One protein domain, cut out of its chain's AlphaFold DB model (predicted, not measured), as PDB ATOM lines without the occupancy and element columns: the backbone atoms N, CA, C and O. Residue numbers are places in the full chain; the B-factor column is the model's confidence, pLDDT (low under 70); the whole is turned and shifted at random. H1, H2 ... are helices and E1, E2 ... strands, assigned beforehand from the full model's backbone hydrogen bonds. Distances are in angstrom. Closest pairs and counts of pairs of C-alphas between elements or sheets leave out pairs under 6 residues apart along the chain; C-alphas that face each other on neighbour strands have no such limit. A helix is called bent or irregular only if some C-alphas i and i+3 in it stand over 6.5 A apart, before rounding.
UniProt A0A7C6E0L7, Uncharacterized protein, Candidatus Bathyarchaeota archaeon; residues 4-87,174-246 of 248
ATOM      1  N   GLU A   4     155.186 199.830 163.697       65.31
ATOM      2  CA  GLU A   4     154.152 200.848 163.482       65.31
ATOM      3  C   GLU A   4     152.800 200.445 164.099       65.31
ATOM      4  O   GLU A   4     152.150 201.243 164.771       65.31
ATOM      5  N   GLU A   5     152.397 199.180 163.966       62.25
ATOM      6  CA  GLU A   5     151.146 198.675 164.550       62.25
ATOM      7  C   GLU A   5     151.177 198.654 166.093       62.25
ATOM      8  O   GLU A   5     150.142 198.824 166.748       62.25
ATOM      9  N   VAL A   6     152.366 198.501 166.695       63.19
ATOM     10  CA  VAL A   6     152.566 198.633 168.150       63.19
ATOM     11  C   VAL A   6     152.371 200.080 168.596       63.19
ATOM     12  O   VAL A   6     151.650 200.338 169.562       63.19
ATOM     13  N   GLU A   7     152.991 201.026 167.892       66.44
ATOM     14  CA  GLU A   7     152.894 202.454 168.203       66.44
ATOM     15  C   GLU A   7     151.450 202.961 168.072       66.44
ATOM     16  O   GLU A   7     150.951 203.639 168.972       66.44
ATOM     17  N   ASN A   8     150.744 202.551 167.013       69.62
ATOM     18  CA  ASN A   8     149.330 202.877 166.801       69.62
ATOM     19  C   ASN A   8     148.435 202.299 167.910       69.62
ATOM     20  O   ASN A   8     147.520 202.964 168.392       69.62
ATOM     21  N   SER A   9     148.730 201.088 168.396       69.12
ATOM     22  CA  SER A   9     147.998 200.499 169.526       69.12
ATOM     23  C   SER A   9     148.180 201.309 170.816       69.12
ATOM     24  O   SER A   9     147.218 201.529 171.550       69.12
ATOM     25  N   ILE A  10     149.397 201.792 171.090       69.88
ATOM     26  CA  ILE A  10     149.686 202.636 172.263       69.88
ATOM     27  C   ILE A  10     148.974 203.991 172.149       69.88
ATOM     28  O   ILE A  10     148.361 204.437 173.123       69.88
ATOM     29  N   LYS A  11     149.008 204.625 170.969       75.50
ATOM     30  CA  LYS A  11     148.287 205.879 170.695       75.50
ATOM     31  C   LYS A  11     146.784 205.719 170.909       75.50
ATOM     32  O   LYS A  11     146.193 206.496 171.660       75.50
ATOM     33  N   LEU A  12     146.189 204.667 170.345       78.44
ATOM     34  CA  LEU A  12     144.776 204.339 170.525       78.44
ATOM     35  C   LEU A  12     144.411 204.148 172.003       78.44
ATOM     36  O   LEU A  12     143.447 204.750 172.475       78.44
ATOM     37  N   ILE A  13     145.180 203.338 172.742       75.62
ATOM     38  CA  ILE A  13     144.974 203.122 174.184       75.62
ATOM     39  C   ILE A  13     144.969 204.464 174.909       75.62
ATOM     40  O   ILE A  13     144.060 204.751 175.684       75.62
ATOM     41  N   GLY A  14     145.953 205.311 174.629       74.25
ATOM     42  CA  GLY A  14     146.065 206.614 175.253       74.25
ATOM     43  C   GLY A  14     144.887 207.552 174.961       74.25
ATOM     44  O   GLY A  14     144.361 208.163 175.891       74.25
ATOM     45  N   ARG A  15     144.399 207.597 173.714       82.06
ATOM     46  CA  ARG A  15     143.185 208.352 173.350       82.06
ATOM     47  C   ARG A  15     141.952 207.835 174.085       82.06
ATOM     48  O   ARG A  15     141.157 208.619 174.599       82.06
ATOM     49  N   LEU A  16     141.784 206.512 174.158       81.44
ATOM     50  CA  LEU A  16     140.676 205.897 174.891       81.44
ATOM     51  C   LEU A  16     140.742 206.243 176.378       81.44
ATOM     52  O   LEU A  16     139.710 206.520 176.980       81.44
ATOM     53  N   LEU A  17     141.934 206.282 176.968       74.44
ATOM     54  CA  LEU A  17     142.115 206.676 178.363       74.44
ATOM     55  C   LEU A  17     141.755 208.136 178.612       74.44
ATOM     56  O   LEU A  17     141.026 208.419 179.561       74.44
ATOM     57  N   GLU A  18     142.226 209.043 177.759       77.12
ATOM     58  CA  GLU A  18     141.884 210.464 177.833       77.12
ATOM     59  C   GLU A  18     140.369 210.673 177.724       77.12
ATOM     60  O   GLU A  18     139.764 211.426 178.488       77.12
ATOM     61  N   TYR A  19     139.725 209.937 176.824       82.44
ATOM     62  CA  TYR A  19     138.279 209.963 176.689       82.44
ATOM     63  C   TYR A  19     137.563 209.393 177.928       82.44
ATOM     64  O   TYR A  19     136.632 210.010 178.457       82.44
ATOM     65  N   LEU A  20     138.010 208.245 178.449       76.38
ATOM     66  CA  LEU A  20     137.423 207.616 179.634       76.38
ATOM     67  C   LEU A  20     137.537 208.496 180.881       76.38
ATOM     68  O   LEU A  20     136.616 208.468 181.708       76.38
ATOM     69  N   SER A  21     138.608 209.282 180.991       69.44
ATOM     70  CA  SER A  21     138.858 210.209 182.093       69.44
ATOM     71  C   SER A  21     138.263 211.601 181.924       69.44
ATOM     72  O   SER A  21     138.341 212.397 182.856       69.44
ATOM     73  N   LYS A  22     137.646 211.898 180.772       70.62
ATOM     74  CA  LYS A  22     137.143 213.235 180.410       70.62
ATOM     75  C   LYS A  22     138.251 214.299 180.337       70.62
ATOM     76  O   LYS A  22     138.064 215.424 180.795       70.62
ATOM     77  N   GLY A  23     139.394 213.958 179.742       50.97
ATOM     78  CA  GLY A  23     140.440 214.923 179.382       50.97
ATOM     79  C   GLY A  23     141.360 215.347 180.529       50.97
ATOM     80  O   GLY A  23     142.099 216.317 180.398       50.97
ATOM     81  N   SER A  24     141.343 214.649 181.667       48.62
ATOM     82  CA  SER A  24     142.198 214.985 182.820       48.62
ATOM     83  C   SER A  24     143.640 214.459 182.705       48.62
ATOM     84  O   SER A  24     144.372 214.497 183.691       48.62
ATOM     85  N   HIS A  25     144.057 213.891 181.565       52.66
ATOM     86  CA  HIS A  25     145.269 213.058 181.475       52.66
ATOM     87  C   HIS A  25     146.111 213.339 180.220       52.66
ATOM     88  O   HIS A  25     145.573 213.696 179.178       52.66
ATOM     89  N   LYS A  26     147.428 213.096 180.310       48.66
ATOM     90  CA  LYS A  26     148.367 213.003 179.174       48.66
ATOM     91  C   LYS A  26     149.055 211.628 179.183       48.66
ATOM     92  O   LYS A  26     149.358 211.109 180.251       48.66
ATOM     93  N   LEU A  27     149.311 211.051 178.002       48.84
ATOM     94  CA  LEU A  27     149.878 209.699 177.782       48.84
ATOM     95  C   LEU A  27     151.263 209.432 178.399       48.84
ATOM     96  O   LEU A  27     151.682 208.275 178.460       48.84
ATOM     97  N   GLU A  28     152.002 210.484 178.756       52.31
ATOM     98  CA  GLU A  28     153.458 210.464 178.969       52.31
ATOM     99  C   GLU A  28     153.917 209.520 180.104       52.31
ATOM    100  O   GLU A  28     155.085 209.138 180.146       52.31
ATOM    101  N   ASP A  29     152.997 209.060 180.960       50.00
ATOM    102  CA  ASP A  29     153.280 208.185 182.105       50.00
ATOM    103  C   ASP A  29     153.220 206.668 181.805       50.00
ATOM    104  O   ASP A  29     153.728 205.868 182.591       50.00
ATOM    105  N   LEU A  30     152.638 206.229 180.677       49.47
ATOM    106  CA  LEU A  30     152.475 204.794 180.351       49.47
ATOM    107  C   LEU A  30     153.691 204.163 179.653       49.47
ATOM    108  O   LEU A  30     153.834 202.938 179.640       49.47
ATOM    109  N   THR A  31     154.573 204.974 179.071       47.78
ATOM    110  CA  THR A  31     155.658 204.537 178.172       47.78
ATOM    111  C   THR A  31     156.894 203.967 178.881       47.78
ATOM    112  O   THR A  31     157.836 203.559 178.206       47.78
ATOM    113  N   LYS A  32     156.909 203.884 180.220       47.06
ATOM    114  CA  LYS A  32     158.081 203.446 181.016       47.06
ATOM    115  C   LYS A  32     158.055 201.983 181.492       47.06
ATOM    116  O   LYS A  32     158.913 201.586 182.274       47.06
ATOM    117  N   SER A  33     157.083 201.179 181.064       44.97
ATOM    118  CA  SER A  33     156.903 199.798 181.541       44.97
ATOM    119  C   SER A  33     157.514 198.770 180.580       44.97
ATOM    120  O   SER A  33     156.989 198.519 179.493       44.97
ATOM    121  N   GLU A  34     158.634 198.164 180.982       44.12
ATOM    122  CA  GLU A  34     159.381 197.183 180.177       44.12
ATOM    123  C   GLU A  34     158.795 195.757 180.175       44.12
ATOM    124  O   GLU A  34     159.291 194.906 179.442       44.12
ATOM    125  N   ALA A  35     157.706 195.453 180.890       43.31
ATOM    126  CA  ALA A  35     157.178 194.084 180.904       43.31
ATOM    127  C   ALA A  35     155.661 194.007 181.109       43.31
ATOM    128  O   ALA A  35     155.175 194.302 182.191       43.31
ATOM    129  N   GLY A  36     154.947 193.545 180.069       54.69
ATOM    130  CA  GLY A  36     153.686 192.771 180.078       54.69
ATOM    131  C   GLY A  36     152.435 193.282 180.813       54.69
ATOM    132  O   GLY A  36     151.337 192.790 180.572       54.69
ATOM    133  N   THR A  37     152.531 194.229 181.737       52.78
ATOM    134  CA  THR A  37     151.419 194.742 182.540       52.78
ATOM    135  C   THR A  37     151.832 196.075 183.142       52.78
ATOM    136  O   THR A  37     152.766 196.138 183.933       52.78
ATOM    137  N   THR A  38     151.108 197.139 182.816       58.50
ATOM    138  CA  THR A  38     151.305 198.450 183.430       58.50
ATOM    139  C   THR A  38     150.113 198.729 184.332       58.50
ATOM    140  O   THR A  38     149.008 199.024 183.872       58.50
ATOM    141  N   VAL A  39     150.319 198.588 185.639       51.16
ATOM    142  CA  VAL A  39     149.348 199.030 186.641       51.16
ATOM    143  C   VAL A  39     149.742 200.436 187.061       51.16
ATOM    144  O   VAL A  39     150.803 200.622 187.653       51.16
ATOM    145  N   THR A  40     148.885 201.413 186.780       54.62
ATOM    146  CA  THR A  40     149.106 202.800 187.192       54.62
ATOM    147  C   THR A  40     148.047 203.177 188.223       54.62
ATOM    148  O   THR A  40     146.844 203.050 187.993       54.62
ATOM    149  N   TYR A  41     148.494 203.619 189.397       42.44
ATOM    150  CA  TYR A  41     147.618 204.131 190.448       42.44
ATOM    151  C   TYR A  41     147.467 205.644 190.294       42.44
ATOM    152  O   TYR A  41     148.478 206.339 190.197       42.44
ATOM    153  N   TYR A  42     146.234 206.161 190.278       50.16
ATOM    154  CA  TYR A  42     146.007 207.592 190.080       50.16
ATOM    155  C   TYR A  42     144.795 208.116 190.859       50.16
ATOM    156  O   TYR A  42     143.695 207.592 190.722       50.16
ATOM    157  N   GLU A  43     144.995 209.163 191.670       45.97
ATOM    158  CA  GLU A  43     143.940 209.887 192.413       45.97
ATOM    159  C   GLU A  43     142.936 208.987 193.160       45.97
ATOM    160  O   GLU A  43     141.724 209.211 193.158       45.97
ATOM    161  N   GLY A  44     143.421 207.919 193.793       50.88
ATOM    162  CA  GLY A  44     142.548 206.991 194.517       50.88
ATOM    163  C   GLY A  44     141.762 206.022 193.624       50.88
ATOM    164  O   GLY A  44     140.947 205.258 194.138       50.88
ATOM    165  N   LYS A  45     142.001 206.018 192.308       53.50
ATOM    166  CA  LYS A  45     141.408 205.099 191.330       53.50
ATOM    167  C   LYS A  45     142.488 204.235 190.681       53.50
ATOM    168  O   LYS A  45     143.592 204.682 190.374       53.50
ATOM    169  N   PHE A  46     142.155 202.969 190.459       52.75
ATOM    170  CA  PHE A  46     143.042 202.026 189.785       52.75
ATOM    171  C   PHE A  46     142.812 202.078 188.277       52.75
ATOM    172  O   PHE A  46     141.678 201.904 187.814       52.75
ATOM    173  N   LEU A  47     143.898 202.284 187.532       61.94
ATOM    174  CA  LEU A  47     143.964 202.040 186.102       61.94
ATOM    175  C   LEU A  47     144.867 200.827 185.864       61.94
ATOM    176  O   LEU A  47     146.044 200.820 186.223       61.94
ATOM    177  N   ILE A  48     144.311 199.796 185.240       61.97
ATOM    178  CA  ILE A  48     145.072 198.615 184.842       61.97
ATOM    179  C   ILE A  48     145.090 198.585 183.324       61.97
ATOM    180  O   ILE A  48     144.045 198.392 182.699       61.97
ATOM    181  N   VAL A  49     146.278 198.773 182.751       66.19
ATOM    182  CA  VAL A  49     146.542 198.527 181.337       66.19
ATOM    183  C   VAL A  49     147.370 197.256 181.249       66.19
ATOM    184  O   VAL A  49     148.557 197.226 181.568       66.19
ATOM    185  N   TRP A  50     146.727 196.172 180.847       65.75
ATOM    186  CA  TRP A  50     147.416 194.916 180.584       65.75
ATOM    187  C   TRP A  50     147.685 194.811 179.090       65.75
ATOM    188  O   TRP A  50     146.776 195.058 178.304       65.75
ATOM    189  N   ILE A  51     148.917 194.485 178.698       66.88
ATOM    190  CA  ILE A  51     149.296 194.328 177.292       66.88
ATOM    191  C   ILE A  51     150.049 193.012 177.174       66.88
ATOM    192  O   ILE A  51     151.206 192.908 177.584       66.88
ATOM    193  N   GLU A  52     149.397 192.017 176.591       64.12
ATOM    194  CA  GLU A  52     150.035 190.755 176.271       64.12
ATOM    195  C   GLU A  52     150.849 190.918 174.998       64.12
ATOM    196  O   GLU A  52     150.340 191.390 173.977       64.12
ATOM    197  N   LYS A  53     152.117 190.517 175.057       61.50
ATOM    198  CA  LYS A  53     153.031 190.577 173.922       61.50
ATOM    199  C   LYS A  53     153.362 189.167 173.439       61.50
ATOM    200  O   LYS A  53     153.531 188.261 174.249       61.50
ATOM    201  N   SER A  54     153.503 188.985 172.129       58.34
ATOM    202  CA  SER A  54     154.115 187.786 171.552       58.34
ATOM    203  C   SER A  54     155.581 187.643 171.998       58.34
ATOM    204  O   SER A  54     156.189 188.586 172.512       58.34
ATOM    205  N   SER A  55     156.201 186.499 171.690       51.25
ATOM    206  CA  SER A  55     157.646 186.268 171.867       51.25
ATOM    207  C   SER A  55     158.542 187.273 171.125       51.25
ATOM    208  O   SER A  55     159.717 187.404 171.452       51.25
ATOM    209  N   SER A  56     157.990 188.008 170.157       48.06
ATOM    210  CA  SER A  56     158.650 189.086 169.413       48.06
ATOM    211  C   SER A  56     158.345 190.496 169.947       48.06
ATOM    212  O   SER A  56     158.702 191.478 169.304       48.06
ATOM    213  N   GLY A  57     157.687 190.622 171.107       50.84
ATOM    214  CA  GLY A  57     157.399 191.910 171.754       50.84
ATOM    215  C   GLY A  57     156.178 192.659 171.204       50.84
ATOM    216  O   GLY A  57     155.941 193.804 171.589       50.84
ATOM    217  N   ILE A  58     155.390 192.024 170.335       55.53
ATOM    218  CA  ILE A  58     154.232 192.618 169.655       55.53
ATOM    219  C   ILE A  58     152.977 192.472 170.524       55.53
ATOM    220  O   ILE A  58     152.658 191.335 170.865       55.53
ATOM    221  N   PRO A  59     152.211 193.540 170.820       57.84
ATOM    222  CA  PRO A  59     150.911 193.427 171.475       57.84
ATOM    223  C   PRO A  59     149.948 192.538 170.677       57.84
ATOM    224  O   PRO A  59     149.622 192.849 169.536       57.84
ATOM    225  N   ILE A  60     149.494 191.438 171.274       62.44
ATOM    226  CA  ILE A  60     148.500 190.518 170.690       62.44
ATOM    227  C   ILE A  60     147.130 190.662 171.349       62.44
ATOM    228  O   ILE A  60     146.103 190.382 170.726       62.44
ATOM    229  N   SER A  61     147.116 191.123 172.598       65.56
ATOM    230  CA  SER A  61     145.907 191.459 173.325       65.56
ATOM    231  C   SER A  61     146.190 192.595 174.302       65.56
ATOM    232  O   SER A  61     147.321 192.784 174.762       65.56
ATOM    233  N   TRP A  62     145.173 193.393 174.604       69.38
ATOM    234  CA  TRP A  62     145.281 194.378 175.671       69.38
ATOM    235  C   TRP A  62     143.952 194.592 176.378       69.38
ATOM    236  O   TRP A  62     142.874 194.356 175.827       69.38
ATOM    237  N   LYS A  63     144.047 195.033 177.630       69.94
ATOM    238  CA  LYS A  63     142.915 195.303 178.504       69.94
ATOM    239  C   LYS A  63     143.088 196.647 179.182       69.94
ATOM    240  O   LYS A  63     144.109 196.878 179.821       69.94
ATOM    241  N   ILE A  64     142.060 197.482 179.111       70.94
ATOM    242  CA  ILE A  64     141.935 198.687 179.929       70.94
ATOM    243  C   ILE A  64     140.854 198.424 180.969       70.94
ATOM    244  O   ILE A  64     139.722 198.090 180.621       70.94
ATOM    245  N   ALA A  65     141.184 198.581 182.246       66.44
ATOM    246  CA  ALA A  65     140.205 198.625 183.323       66.44
ATOM    247  C   ALA A  65     140.399 199.913 184.122       66.44
ATOM    248  O   ALA A  65     141.451 200.118 184.722       66.44
ATOM    249  N   TYR A  66     139.374 200.761 184.131       64.25
ATOM    250  CA  TYR A  66     139.336 201.994 184.912       64.25
ATOM    251  C   TYR A  66     138.219 201.884 185.953       64.25
ATOM    252  O   TYR A  66     137.112 201.440 185.641       64.25
ATOM    253  N   TYR A  67     138.514 202.234 187.204       63.25
ATOM    254  CA  TYR A  67     137.573 202.122 188.321       63.25
ATOM    255  C   TYR A  67     136.240 202.843 188.007       63.25
ATOM    256  O   TYR A  67     136.247 204.005 187.602       63.25
ATOM    257  N   PHE A  68     135.098 202.154 188.163       60.69
ATOM    258  CA  PHE A  68     133.750 202.627 187.774       60.69
ATOM    259  C   PHE A  68     133.515 202.909 186.281       60.69
ATOM    260  O   PHE A  68     132.603 203.648 185.924       60.69
ATOM    261  N   SER A  69     134.307 202.314 185.393       65.81
ATOM    262  CA  SER A  69     134.161 202.492 183.950       65.81
ATOM    263  C   SER A  69     134.155 201.148 183.220       65.81
ATOM    264  O   SER A  69     134.677 200.166 183.764       65.81
ATOM    265  N   PRO A  70     133.594 201.079 181.994       77.06
ATOM    266  CA  PRO A  70     133.678 199.874 181.191       77.06
ATOM    267  C   PRO A  70     135.122 199.420 180.996       77.06
ATOM    268  O   PRO A  70     136.034 200.245 180.867       77.06
ATOM    269  N   ARG A  71     135.320 198.103 180.974       82.31
ATOM    270  CA  ARG A  71     136.584 197.488 180.584       82.31
ATOM    271  C   ARG A  71     136.600 197.333 179.074       82.31
ATOM    272  O   ARG A  71     135.579 197.004 178.478       82.31
ATOM    273  N   ILE A  72     137.763 197.541 178.480       82.62
ATOM    274  CA  ILE A  72     137.988 197.364 177.047       82.62
ATOM    275  C   ILE A  72     138.954 196.201 176.890       82.62
ATOM    276  O   ILE A  72     139.989 196.188 177.551       82.62
ATOM    277  N   LEU A  73     138.601 195.237 176.054       82.25
ATOM    278  CA  LEU A  73     139.376 194.052 175.717       82.25
ATOM    279  C   LEU A  73     139.614 194.072 174.209       82.25
ATOM    280  O   LEU A  73     138.675 194.271 173.442       82.25
ATOM    281  N   CYS A  74     140.851 193.866 173.780       80.19
ATOM    282  CA  CYS A  74     141.184 193.689 172.372       80.19
ATOM    283  C   CYS A  74     141.932 192.371 172.196       80.19
ATOM    284  O   CYS A  74     142.908 192.129 172.905       80.19
ATOM    285  N   SER A  75     141.480 191.521 171.274       78.31
ATOM    286  CA  SER A  75     142.141 190.262 170.919       78.31
ATOM    287  C   SER A  75     141.883 189.930 169.453       78.31
ATOM    288  O   SER A  75     140.739 189.930 169.004       78.31
ATOM    289  N   SER A  76     142.946 189.678 168.684       77.38
ATOM    290  CA  SER A  76     142.855 189.297 167.261       77.38
ATOM    291  C   SER A  76     142.009 190.249 166.393       77.38
ATOM    292  O   SER A  76     141.326 189.814 165.468       77.38
ATOM    293  N   GLY A  77     142.037 191.551 166.694       75.75
ATOM    294  CA  GLY A  77     141.241 192.566 165.995       75.75
ATOM    295  C   GLY A  77     139.780 192.648 166.445       75.75
ATOM    296  O   GLY A  77     139.064 193.528 165.986       75.75
ATOM    297  N   MET A  78     139.323 191.797 167.361       88.75
ATOM    298  CA  MET A  78     138.020 191.944 168.004       88.75
ATOM    299  C   MET A  78     138.150 192.843 169.225       88.75
ATOM    300  O   MET A  78     138.964 192.582 170.114       88.75
ATOM    301  N   MET A  79     137.329 193.886 169.273       89.31
ATOM    302  CA  MET A  79     137.206 194.769 170.421       89.31
ATOM    303  C   MET A  79     135.914 194.486 171.168       89.31
ATOM    304  O   MET A  79     134.832 194.447 170.584       89.31
ATOM    305  N   GLU A  80     136.036 194.325 172.475       92.38
ATOM    306  CA  GLU A  80     134.944 194.055 173.392       92.38
ATOM    307  C   GLU A  80     134.955 195.084 174.524       92.38
ATOM    308  O   GLU A  80     135.969 195.312 175.180       92.38
ATOM    309  N   ILE A  81     133.809 195.719 174.745       92.00
ATOM    310  CA  ILE A  81     133.598 196.721 175.786       92.00
ATOM    311  C   ILE A  81     132.551 196.167 176.742       92.00
ATOM    312  O   ILE A  81     131.427 195.887 176.329       92.00
ATOM    313  N   ILE A  82     132.920 196.004 178.011       91.94
ATOM    314  CA  ILE A  82     132.073 195.396 179.044       91.94
ATOM    315  C   ILE A  82     131.869 196.346 180.216       91.94
ATOM    316  O   ILE A  82     132.811 197.007 180.647       91.94
ATOM    317  N   SER A  83     130.656 196.421 180.759       88.38
ATOM    318  CA  SER A  83     130.395 197.183 181.981       88.38
ATOM    319  C   SER A  83     131.045 196.518 183.198       88.38
ATOM    320  O   SER A  83     131.629 195.434 183.127       88.38
ATOM    321  N   LEU A  84     130.922 197.166 184.356       82.69
ATOM    322  CA  LEU A  84     131.085 196.459 185.622       82.69
ATOM    323  C   LEU A  84     129.935 195.461 185.831       82.69
ATOM    324  O   LEU A  84     128.908 195.549 185.152       82.69
ATOM    325  N   GLY A  85     130.131 194.527 186.763       84.19
ATOM    326  CA  GLY A  85     129.110 193.548 187.132       84.19
ATOM    327  C   GLY A  85     127.851 194.226 187.681       84.19
ATOM    328  O   GLY A  85     127.976 195.158 188.479       84.19
ATOM    329  N   LEU A  86     126.661 193.787 187.259       85.38
ATOM    330  CA  LEU A  86     125.382 194.369 187.693       85.38
ATOM    331  C   LEU A  86     124.846 193.654 188.934       85.38
ATOM    332  O   LEU A  86     124.412 194.286 189.895       85.38
ATOM    333  N   THR A  87     124.815 192.326 188.903       85.75
ATOM    334  CA  THR A  87     124.203 191.463 189.914       85.75
ATOM    335  C   THR A  87     124.933 190.131 189.979       85.75
ATOM    336  O   THR A  87     125.267 189.539 188.959       85.75
ATOM    337  N   GLU A 174     125.195 197.357 168.684       97.69
ATOM    338  CA  GLU A 174     124.676 196.210 169.424       97.69
ATOM    339  C   GLU A 174     125.203 196.229 170.866       97.69
ATOM    340  O   GLU A 174     126.413 196.173 171.102       97.69
ATOM    341  N   VAL A 175     124.280 196.302 171.827       97.25
ATOM    342  CA  VAL A 175     124.553 196.114 173.255       97.25
ATOM    343  C   VAL A 175     123.793 194.878 173.710       97.25
ATOM    344  O   VAL A 175     122.586 194.765 173.498       97.25
ATOM    345  N   ILE A 176     124.501 193.960 174.354       96.94
ATOM    346  CA  ILE A 176     123.966 192.703 174.865       96.94
ATOM    347  C   ILE A 176     124.102 192.719 176.379       96.94
ATOM    348  O   ILE A 176     125.154 193.055 176.918       96.94
ATOM    349  N   HIS A 177     123.052 192.311 177.075       96.62
ATOM    350  CA  HIS A 177     123.161 191.934 178.471       96.62
ATOM    351  C   HIS A 177     123.601 190.467 178.559       96.62
ATOM    352  O   HIS A 177     122.920 189.564 178.074       96.62
ATOM    353  N   HIS A 178     124.772 190.232 179.138       95.50
ATOM    354  CA  HIS A 178     125.414 188.931 179.226       95.50
ATOM    355  C   HIS A 178     125.310 188.381 180.653       95.50
ATOM    356  O   HIS A 178     125.726 189.042 181.599       95.50
ATOM    357  N   VAL A 179     124.772 187.166 180.795       93.44
ATOM    358  CA  VAL A 179     124.762 186.424 182.071       93.44
ATOM    359  C   VAL A 179     125.787 185.322 181.950       93.44
ATOM    360  O   VAL A 179     125.592 184.403 181.148       93.44
ATOM    361  N   CYS A 180     126.856 185.422 182.725       87.94
ATOM    362  CA  CYS A 180     127.936 184.463 182.636       87.94
ATOM    363  C   CYS A 180     127.527 183.090 183.178       87.94
ATOM    364  O   CYS A 180     126.744 183.015 184.128       87.94
ATOM    365  N   PRO A 181     128.042 182.002 182.587       85.88
ATOM    366  CA  PRO A 181     128.101 180.723 183.275       85.88
ATOM    367  C   PRO A 181     129.149 180.772 184.411       85.88
ATOM    368  O   PRO A 181     129.985 181.673 184.426       85.88
ATOM    369  N   PRO A 182     129.150 179.800 185.337       79.44
ATOM    370  CA  PRO A 182     130.204 179.663 186.335       79.44
ATOM    371  C   PRO A 182     131.574 179.424 185.670       79.44
ATOM    372  O   PRO A 182     131.625 178.766 184.624       79.44
ATOM    373  N   PRO A 183     132.686 179.865 186.290       81.38
ATOM    374  CA  PRO A 183     132.788 180.426 187.644       81.38
ATOM    375  C   PRO A 183     132.521 181.938 187.744       81.38
ATOM    376  O   PRO A 183     132.676 182.510 188.821       81.38
ATOM    377  N   GLU A 184     132.169 182.620 186.655       82.19
ATOM    378  CA  GLU A 184     131.899 184.053 186.690       82.19
ATOM    379  C   GLU A 184     130.551 184.373 187.359       82.19
ATOM    380  O   GLU A 184     129.481 183.986 186.899       82.19
ATOM    381  N   GLU A 185     130.608 185.153 188.438       84.06
ATOM    382  CA  GLU A 185     129.451 185.396 189.309       84.06
ATOM    383  C   GLU A 185     128.487 186.487 188.809       84.06
ATOM    384  O   GLU A 185     127.288 186.445 189.098       84.06
ATOM    385  N   TYR A 186     129.002 187.493 188.094       87.00
ATOM    386  CA  TYR A 186     128.258 188.711 187.763       87.00
ATOM    387  C   TYR A 186     127.824 188.756 186.300       87.00
ATOM    388  O   TYR A 186     128.620 188.487 185.401       87.00
ATOM    389  N   ASP A 187     126.594 189.203 186.066       92.81
ATOM    390  CA  ASP A 187     126.138 189.648 184.748       92.81
ATOM    391  C   ASP A 187     126.675 191.053 184.400       92.81
ATOM    392  O   ASP A 187     127.093 191.815 185.274       92.81
ATOM    393  N   PHE A 188     126.712 191.404 183.112       94.06
ATOM    394  CA  PHE A 188     127.199 192.705 182.630       94.06
ATOM    395  C   PHE A 188     126.638 193.075 181.255       94.06
ATOM    396  O   PHE A 188     126.158 192.229 180.502       94.06
ATOM    397  N   PHE A 189     126.729 194.352 180.890       95.81
ATOM    398  CA  PHE A 189     126.512 194.803 179.517       95.81
ATOM    399  C   PHE A 189     127.781 194.637 178.693       95.81
ATOM    400  O   PHE A 189     128.878 194.892 179.183       95.81
ATOM    401  N   ARG A 190     127.627 194.243 177.433       96.06
ATOM    402  CA  ARG A 190     128.707 193.959 176.491       96.06
ATOM    403  C   ARG A 190     128.381 194.557 175.128       96.06
ATOM    404  O   ARG A 190     127.270 194.386 174.638       96.06
ATOM    405  N   ALA A 191     129.360 195.185 174.493       96.81
ATOM    406  CA  ALA A 191     129.297 195.597 173.096       96.81
ATOM    407  C   ALA A 191     130.584 195.180 172.377       96.81
ATOM    408  O   ALA A 191     131.676 195.324 172.926       96.81
ATOM    409  N   VAL A 192     130.463 194.658 171.156       95.38
ATOM    410  CA  VAL A 192     131.588 194.087 170.397       95.38
ATOM    411  C   VAL A 192     131.661 194.705 169.002       95.38
ATOM    412  O   VAL A 192     130.645 195.119 168.441       95.38
ATOM    413  N   PHE A 193     132.865 194.796 168.438       94.88
ATOM    414  CA  PHE A 193     133.073 195.074 167.017       94.88
ATOM    415  C   PHE A 193     134.398 194.516 166.504       94.88
ATOM    416  O   PHE A 193     135.311 194.226 167.275       94.88
ATOM    417  N   ASN A 194     134.485 194.366 165.184       93.31
ATOM    418  CA  ASN A 194     135.701 193.957 164.498       93.31
ATOM    419  C   ASN A 194     136.459 195.198 164.005       93.31
ATOM    420  O   ASN A 194     135.928 195.969 163.210       93.31
ATOM    421  N   ALA A 195     137.689 195.363 164.478       88.88
ATOM    422  CA  ALA A 195     138.599 196.464 164.193       88.88
ATOM    423  C   ALA A 195     139.666 196.126 163.132       88.88
ATOM    424  O   ALA A 195     140.486 196.982 162.815       88.88
ATOM    425  N   LYS A 196     139.691 194.898 162.592       84.12
ATOM    426  CA  LYS A 196     140.798 194.380 161.765       84.12
ATOM    427  C   LYS A 196     141.161 195.255 160.557       84.12
ATOM    428  O   LYS A 196     142.341 195.391 160.258       84.12
ATOM    429  N   ASP A 197     140.164 195.844 159.903       85.19
ATOM    430  CA  ASP A 197     140.339 196.631 158.673       85.19
ATOM    431  C   ASP A 197     139.993 198.120 158.879       85.19
ATOM    432  O   ASP A 197     139.663 198.833 157.932       85.19
ATOM    433  N   MET A 198     140.018 198.590 160.130       88.00
ATOM    434  CA  MET A 198     139.696 199.970 160.498       88.00
ATOM    435  C   MET A 198     140.969 200.789 160.740       88.00
ATOM    436  O   MET A 198     141.945 200.293 161.301       88.00
ATOM    437  N   SER A 199     140.949 202.070 160.370       86.56
ATOM    438  CA  SER A 199     141.989 203.018 160.784       86.56
ATOM    439  C   SER A 199     141.913 203.306 162.286       86.56
ATOM    440  O   SER A 199     140.867 203.118 162.907       86.56
ATOM    441  N   GLU A 200     142.989 203.831 162.878       83.94
ATOM    442  CA  GLU A 200     143.008 204.210 164.301       83.94
ATOM    443  C   GLU A 200     141.828 205.126 164.681       83.94
ATOM    444  O   GLU A 200     141.159 204.890 165.686       83.94
ATOM    445  N   ASP A 201     141.524 206.125 163.846       86.75
ATOM    446  CA  ASP A 201     140.401 207.044 164.065       86.75
ATOM    447  C   ASP A 201     139.043 206.343 164.003       86.75
ATOM    448  O   ASP A 201     138.163 206.624 164.818       86.75
ATOM    449  N   GLN A 202     138.870 205.406 163.069       90.69
ATOM    450  CA  GLN A 202     137.645 204.612 162.978       90.69
ATOM    451  C   GLN A 202     137.480 203.713 164.205       90.69
ATOM    452  O   GLN A 202     136.391 203.658 164.775       90.69
ATOM    453  N   ILE A 203     138.559 203.057 164.648       89.12
ATOM    454  CA  ILE A 203     138.550 202.216 165.850       89.12
ATOM    455  C   ILE A 203     138.196 203.055 167.075       89.12
ATOM    456  O   ILE A 203     137.351 202.652 167.876       89.12
ATOM    457  N   PHE A 204     138.815 204.228 167.216       87.88
ATOM    458  CA  PHE A 204     138.548 205.134 168.322       87.88
ATOM    459  C   PHE A 204     137.079 205.573 168.351       87.88
ATOM    460  O   PHE A 204     136.438 205.448 169.394       87.88
ATOM    461  N   GLU A 205     136.516 206.022 167.227       93.94
ATOM    462  CA  GLU A 205     135.112 206.450 167.174       93.94
ATOM    463  C   GLU A 205     134.128 205.297 167.425       93.94
ATOM    464  O   GLU A 205     133.137 205.474 168.139       93.94
ATOM    465  N   GLU A 206     134.397 204.096 166.906       94.50
ATOM    466  CA  GLU A 206     133.557 202.920 167.158       94.50
ATOM    467  C   GLU A 206     133.636 202.443 168.615       94.50
ATOM    468  O   GLU A 206     132.611 202.068 169.203       94.50
ATOM    469  N   ALA A 207     134.822 202.505 169.224       91.00
ATOM    470  CA  ALA A 207     135.002 202.242 170.645       91.00
ATOM    471  C   ALA A 207     134.274 203.292 171.492       91.00
ATOM    472  O   ALA A 207     133.556 202.929 172.421       91.00
ATOM    473  N   ARG A 208     134.392 204.579 171.145       92.44
ATOM    474  CA  ARG A 208     133.744 205.701 171.837       92.44
ATOM    475  C   ARG A 208     132.230 205.519 171.922       92.44
ATOM    476  O   ARG A 208     131.679 205.527 173.020       92.44
ATOM    477  N   LYS A 209     131.574 205.252 170.786       95.00
ATOM    478  CA  LYS A 209     130.122 204.989 170.724       95.00
ATOM    479  C   LYS A 209     129.700 203.843 171.644       95.00
ATOM    480  O   LYS A 209     128.702 203.939 172.349       95.00
ATOM    481  N   ARG A 210     130.464 202.748 171.656       95.69
ATOM    482  CA  ARG A 210     130.164 201.568 172.481       95.69
ATOM    483  C   ARG A 210     130.458 201.790 173.957       95.69
ATOM    484  O   ARG A 210     129.722 201.273 174.787       95.69
ATOM    485  N   ILE A 211     131.483 202.567 174.297       91.50
ATOM    486  CA  ILE A 211     131.737 202.997 175.675       91.50
ATOM    487  C   ILE A 211     130.557 203.829 176.180       91.50
ATOM    488  O   ILE A 211     130.058 203.543 177.265       91.50
ATOM    489  N   ASP A 212     130.101 204.814 175.401       91.81
ATOM    490  CA  ASP A 212     128.936 205.637 175.745       91.81
ATOM    491  C   ASP A 212     127.677 204.779 175.914       91.81
ATOM    492  O   ASP A 212     126.983 204.899 176.924       91.81
ATOM    493  N   ALA A 213     127.424 203.854 174.987       94.50
ATOM    494  CA  ALA A 213     126.295 202.935 175.064       94.50
ATOM    495  C   ALA A 213     126.368 202.023 176.303       94.50
ATOM    496  O   ALA A 213     125.415 201.922 177.068       94.50
ATOM    497  N   VAL A 214     127.510 201.383 176.566       94.00
ATOM    498  CA  VAL A 214     127.672 200.491 177.727       94.00
ATOM    499  C   VAL A 214     127.596 201.268 179.048       94.00
ATOM    500  O   VAL A 214     127.023 200.760 180.012       94.00
ATOM    501  N   ARG A 215     128.117 202.504 179.107       89.88
ATOM    502  CA  ARG A 215     127.957 203.397 180.272       89.88
ATOM    503  C   ARG A 215     126.490 203.742 180.504       89.88
ATOM    504  O   ARG A 215     125.987 203.508 181.596       89.88
ATOM    505  N   GLU A 216     125.793 204.213 179.473       90.69
ATOM    506  CA  GLU A 216     124.377 204.576 179.578       90.69
ATOM    507  C   GLU A 216     123.497 203.374 179.962       90.69
ATOM    508  O   GLU A 216     122.553 203.526 180.736       90.69
ATOM    509  N   ALA A 217     123.819 202.172 179.476       91.75
ATOM    510  CA  ALA A 217     123.128 200.947 179.876       91.75
ATOM    511  C   ALA A 217     123.372 200.587 181.354       91.75
ATOM    512  O   ALA A 217     122.461 200.103 182.026       91.75
ATOM    513  N   TYR A 218     124.577 200.843 181.872       89.62
ATOM    514  CA  TYR A 218     124.959 200.569 183.259       89.62
ATOM    515  C   TYR A 218     124.403 201.592 184.263       89.62
ATOM    516  O   TYR A 218     124.095 201.225 185.397       89.62
ATOM    517  N   ASP A 219     124.237 202.857 183.870       85.88
ATOM    518  CA  ASP A 219     123.816 203.956 184.754       85.88
ATOM    519  C   ASP A 219     122.596 203.637 185.647       85.88
ATOM    520  O   ASP A 219     122.667 203.912 186.852       85.88
ATOM    521  N   PRO A 220     121.507 203.001 185.156       83.94
ATOM    522  CA  PRO A 220     120.352 202.626 185.977       83.94
ATOM    523  C   PRO A 220     120.644 201.625 187.104       83.94
ATOM    524  O   PRO A 220     119.779 201.444 187.960       83.94
ATOM    525  N   PHE A 221     121.804 200.964 187.076       78.38
ATOM    526  CA  PHE A 221     122.260 199.964 188.047       78.38
ATOM    527  C   PHE A 221     123.376 200.502 188.960       78.38
ATOM    528  O   PHE A 221     123.732 199.860 189.949       78.38
ATOM    529  N   SER A 222     123.931 201.680 188.658       67.25
ATOM    530  CA  SER A 222     125.007 202.293 189.440       67.25
ATOM    531  C   SER A 222     124.513 202.776 190.818       67.25
ATOM    532  O   SER A 222     123.434 203.357 190.907       67.25
ATOM    533  N   PRO A 223     125.253 202.589 191.926       59.00
ATOM    534  CA  PRO A 223     124.851 203.131 193.225       59.00
ATOM    535  C   PRO A 223     124.664 204.663 193.187       59.00
ATOM    536  O   PRO A 223     125.465 205.353 192.559       59.00
ATOM    537  N   PRO A 224     123.641 205.225 193.866       45.81
ATOM    538  CA  PRO A 224     122.719 204.576 194.804       45.81
ATOM    539  C   PRO A 224     121.515 203.894 194.128       45.81
ATOM    540  O   PRO A 224     120.612 203.423 194.817       45.81
ATOM    541  N   TYR A 225     121.476 203.834 192.796       47.97
ATOM    542  CA  TYR A 225     120.386 203.280 191.995       47.97
ATOM    543  C   TYR A 225     120.363 201.746 191.974       47.97
ATOM    544  O   TYR A 225     120.020 201.148 190.959       47.97
ATOM    545  N   HIS A 226     120.596 201.083 193.115       46.28
ATOM    546  CA  HIS A 226     120.003 199.757 193.278       46.28
ATOM    547  C   HIS A 226     118.497 199.930 193.058       46.28
ATOM    548  O   HIS A 226     117.884 200.780 193.723       46.28
ATOM    549  N   PRO A 227     117.879 199.217 192.103       43.50
ATOM    550  CA  PRO A 227     116.481 199.422 191.797       43.50
ATOM    551  C   PRO A 227     115.665 198.998 193.016       43.50
ATOM    552  O   PRO A 227     115.333 197.833 193.205       43.50
ATOM    553  N   SER A 228     115.314 199.968 193.864       45.88
ATOM    554  CA  SER A 228     114.275 199.749 194.857       45.88
ATOM    555  C   SER A 228     113.022 199.260 194.114       45.88
ATOM    556  O   SER A 228     112.785 199.678 192.972       45.88
ATOM    557  N   PRO A 229     112.160 198.441 194.735       50.41
ATOM    558  CA  PRO A 229     110.898 198.009 194.125       50.41
ATOM    559  C   PRO A 229     110.048 199.162 193.542       50.41
ATOM    560  O   PRO A 229     109.260 198.964 192.617       50.41
ATOM    561  N   ARG A 230     110.238 200.405 194.022       46.31
ATOM    562  CA  ARG A 230     109.623 201.623 193.460       46.31
ATOM    563  C   ARG A 230     110.161 202.008 192.075       46.31
ATOM    564  O   ARG A 230     109.372 202.452 191.240       46.31
ATOM    565  N   ASN A 231     111.455 201.830 191.810       52.41
ATOM    566  CA  ASN A 231     112.045 202.101 190.496       52.41
ATOM    567  C   ASN A 231     111.559 201.076 189.465       52.41
ATOM    568  O   ASN A 231     111.121 201.479 188.387       52.41
ATOM    569  N   LEU A 232     111.480 199.793 189.840       54.69
ATOM    570  CA  LEU A 232     110.918 198.730 188.994       54.69
ATOM    571  C   LEU A 232     109.462 199.015 188.577       54.69
ATOM    572  O   LEU A 232     109.077 198.740 187.442       54.69
ATOM    573  N   ASN A 233     108.656 199.643 189.441       52.22
ATOM    574  CA  ASN A 233     107.283 200.043 189.106       52.22
ATOM    575  C   ASN A 233     107.201 201.242 188.143       52.22
ATOM    576  O   ASN A 233     106.372 201.228 187.232       52.22
ATOM    577  N   LYS A 234     108.061 202.260 188.289       54.62
ATOM    578  CA  LYS A 234     108.144 203.374 187.316       54.62
ATOM    579  C   LYS A 234     108.603 202.883 185.941       54.62
ATOM    580  O   LYS A 234     108.092 203.326 184.915       54.62
ATOM    581  N   ILE A 235     109.528 201.930 185.932       54.78
ATOM    582  CA  ILE A 235     110.002 201.245 184.730       54.78
ATOM    583  C   ILE A 235     108.866 200.432 184.093       54.78
ATOM    584  O   ILE A 235     108.588 200.597 182.908       54.78
ATOM    585  N   ARG A 236     108.127 199.635 184.880       55.16
ATOM    586  CA  ARG A 236     106.951 198.876 184.413       55.16
ATOM    587  C   ARG A 236     105.910 199.774 183.739       55.16
ATOM    588  O   ARG A 236     105.363 199.398 182.705       55.16
ATOM    589  N   GLN A 237     105.668 200.968 184.281       58.53
ATOM    590  CA  GLN A 237     104.770 201.959 183.677       58.53
ATOM    591  C   GLN A 237     105.304 202.503 182.342       58.53
ATOM    592  O   GLN A 237     104.529 202.648 181.397       58.53
ATOM    593  N   ARG A 238     106.617 202.750 182.222       59.56
ATOM    594  CA  ARG A 238     107.241 203.176 180.955       59.56
ATOM    595  C   ARG A 238     107.148 202.095 179.876       59.56
ATOM    596  O   ARG A 238     106.710 202.396 178.770       59.56
ATOM    597  N   LEU A 239     107.436 200.836 180.213       52.84
ATOM    598  CA  LEU A 239     107.352 199.707 179.273       52.84
ATOM    599  C   LEU A 239     105.917 199.426 178.799       52.84
ATOM    600  O   LEU A 239     105.689 199.057 177.647       52.84
ATOM    601  N   GLN A 240     104.924 199.651 179.661       56.66
ATOM    602  CA  GLN A 240     103.512 199.559 179.282       56.66
ATOM    603  C   GLN A 240     103.039 200.767 178.453       56.66
ATOM    604  O   GLN A 240     102.168 200.613 177.594       56.66
ATOM    605  N   GLY A 241     103.618 201.953 178.668       49.12
ATOM    606  CA  GLY A 241     103.317 203.173 177.913       49.12
ATOM    607  C   GLY A 241     103.843 203.153 176.474       49.12
ATOM    608  O   GLY A 241     103.120 203.550 175.559       49.12
ATOM    609  N   SER A 242     105.052 202.630 176.246       47.19
ATOM    610  CA  SER A 242     105.672 202.564 174.910       47.19
ATOM    611  C   SER A 242     104.895 201.673 173.933       47.19
ATOM    612  O   SER A 242     104.767 202.007 172.759       47.19
ATOM    613  N   ARG A 243     104.261 200.593 174.419       46.97
ATOM    614  CA  ARG A 243     103.422 199.702 173.590       46.97
ATOM    615  C   ARG A 243     102.119 200.342 173.100       46.97
ATOM    616  O   ARG A 243     101.567 199.881 172.105       46.97
ATOM    617  N   LYS A 244     101.614 201.395 173.758       46.25
ATOM    618  CA  LYS A 244     100.402 202.106 173.304       46.25
ATOM    619  C   LYS A 244     100.673 203.084 172.158       46.25
ATOM    620  O   LYS A 244      99.769 203.325 171.372       46.25
ATOM    621  N   LYS A 245     101.899 203.601 172.022       46.88
ATOM    622  CA  LYS A 245     102.267 204.557 170.959       46.88
ATOM    623  C   LYS A 245     102.597 203.919 169.604       46.88
ATOM    624  O   LYS A 245     102.788 204.648 168.646       46.88
ATOM    625  N   HIS A 246     102.683 202.593 169.511       45.22
ATOM    626  CA  HIS A 246     102.897 201.868 168.242       45.22
ATOM    627  C   HIS A 246     101.644 201.116 167.762       45.22
ATOM    628  O   HIS A 246     101.716 200.289 166.860       45.22
TER     629      HIS A 246
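AT A GLANCE: This is residues 4 to 87 and 174 to 246 of the 248 residues of an uncharacterized protein of Candidatus Bathyarchaeota archaeon (UniProt A0A7C6E0L7). One twisted sheet of seven antiparallel strands forms a wall, with two helices, H1 and H2, side by side over one face and no named helix over the other. Beyond H2 a short link leads to a third helix, H3, away from this body; residues 236 to 246, of which 236 to 242 belong to H3, stick out free. The printed part has 157 residues with three named helices and seven named strands, along the chain H1 E1 E2 E3 E4 E5 E6 E7 H2 H3; the sheet's order is E1 E2 E3 E4 E5 E7 E6, and the class is mixed. The whole is only just compact, close to loose, with a radius of gyration of the C-alphas of 18.0 A, and elongated, spanning 57 by 37 by 35 A.

IN THESE COORDINATES: H1, residues 4 to 21, begins at C-alpha 4 (154.152, 200.848, 163.482) and is 25.8 A long. E1 holds residues 37 to 42, 15.9 A; E2 residues 45 to 53, 25.5 A; E3 residues 59 to 66, 19.7 A; E4 residues 71 to 75, 13.3 A; E5 residues 78 to 82, 13.0 A. E6, residues 176 to 178, is 5.9 A long, and E7, residues 188 to 194, is 20.1 A. H2, residues 200 to 221, is 31.8 A long and only just irregular: C-alphas 217 and 220 are 6.9 A apart. H3, residues 229 to 242, is 20.4 A long and ends at C-alpha 242 (105.672, 202.564, 174.910).

HOW THE PARTS SIT: E1 to E5 form a meander, each strand the antiparallel neighbour of the one before. Within hydrogen-bond range are N 38 and O 49 of E1 and E2, 2.8 A; N 50 and O 63 of E2 and E3, 2.9 A; N 64 and O 72 of E3 and E4, 2.9 A; and N 73 and O 80 of E4 and E5, 2.8 A. E7 is staggered: residues 190 to 194 pair with E5, N 81 and O 191 at 2.8 A, and residues 188 to 190 with E6, N 178 and O 188 at 2.8 A. H1 and H2 are on the same face, in two layers, helices on one face of a sheet. H1 runs along the strands over E3, at a height over the sheet of 10.2 A; the closest C-alphas are those of Val 6 and Pro 59, 6.4 A. H2 runs along the strands over E5 and E7, at a height over the sheet of 8.5 A; its closest C-alphas with E7 are those of Arg 210 and Ala 191, 6.1 A. With residues 200 to 208 alone H2 touches H1, the closest C-alphas being those of Leu 12 and Glu 200, 6.5 A; they run the same way at a shallow tilt of 33 degrees, only just short of steep. H3 is not on the sheet and is apart from H2. Every O i to N i+4 pair is within hydrogen-bond range in H1 and H3, and 16 of 18 are in H2.

THE WHOLE: The C-alphas farthest apart, of Ser 56 and Lys 244, are 59.8 A apart. Residues 88 to 173 are not printed, and C-alphas 87 and 174 are 21.0 A apart across the cut. The link from H1 to E1 is long. Mean pLDDT of the printed part is 71.0; 79 residues are under 70, among them residues 23 to 63 and 222 to 246.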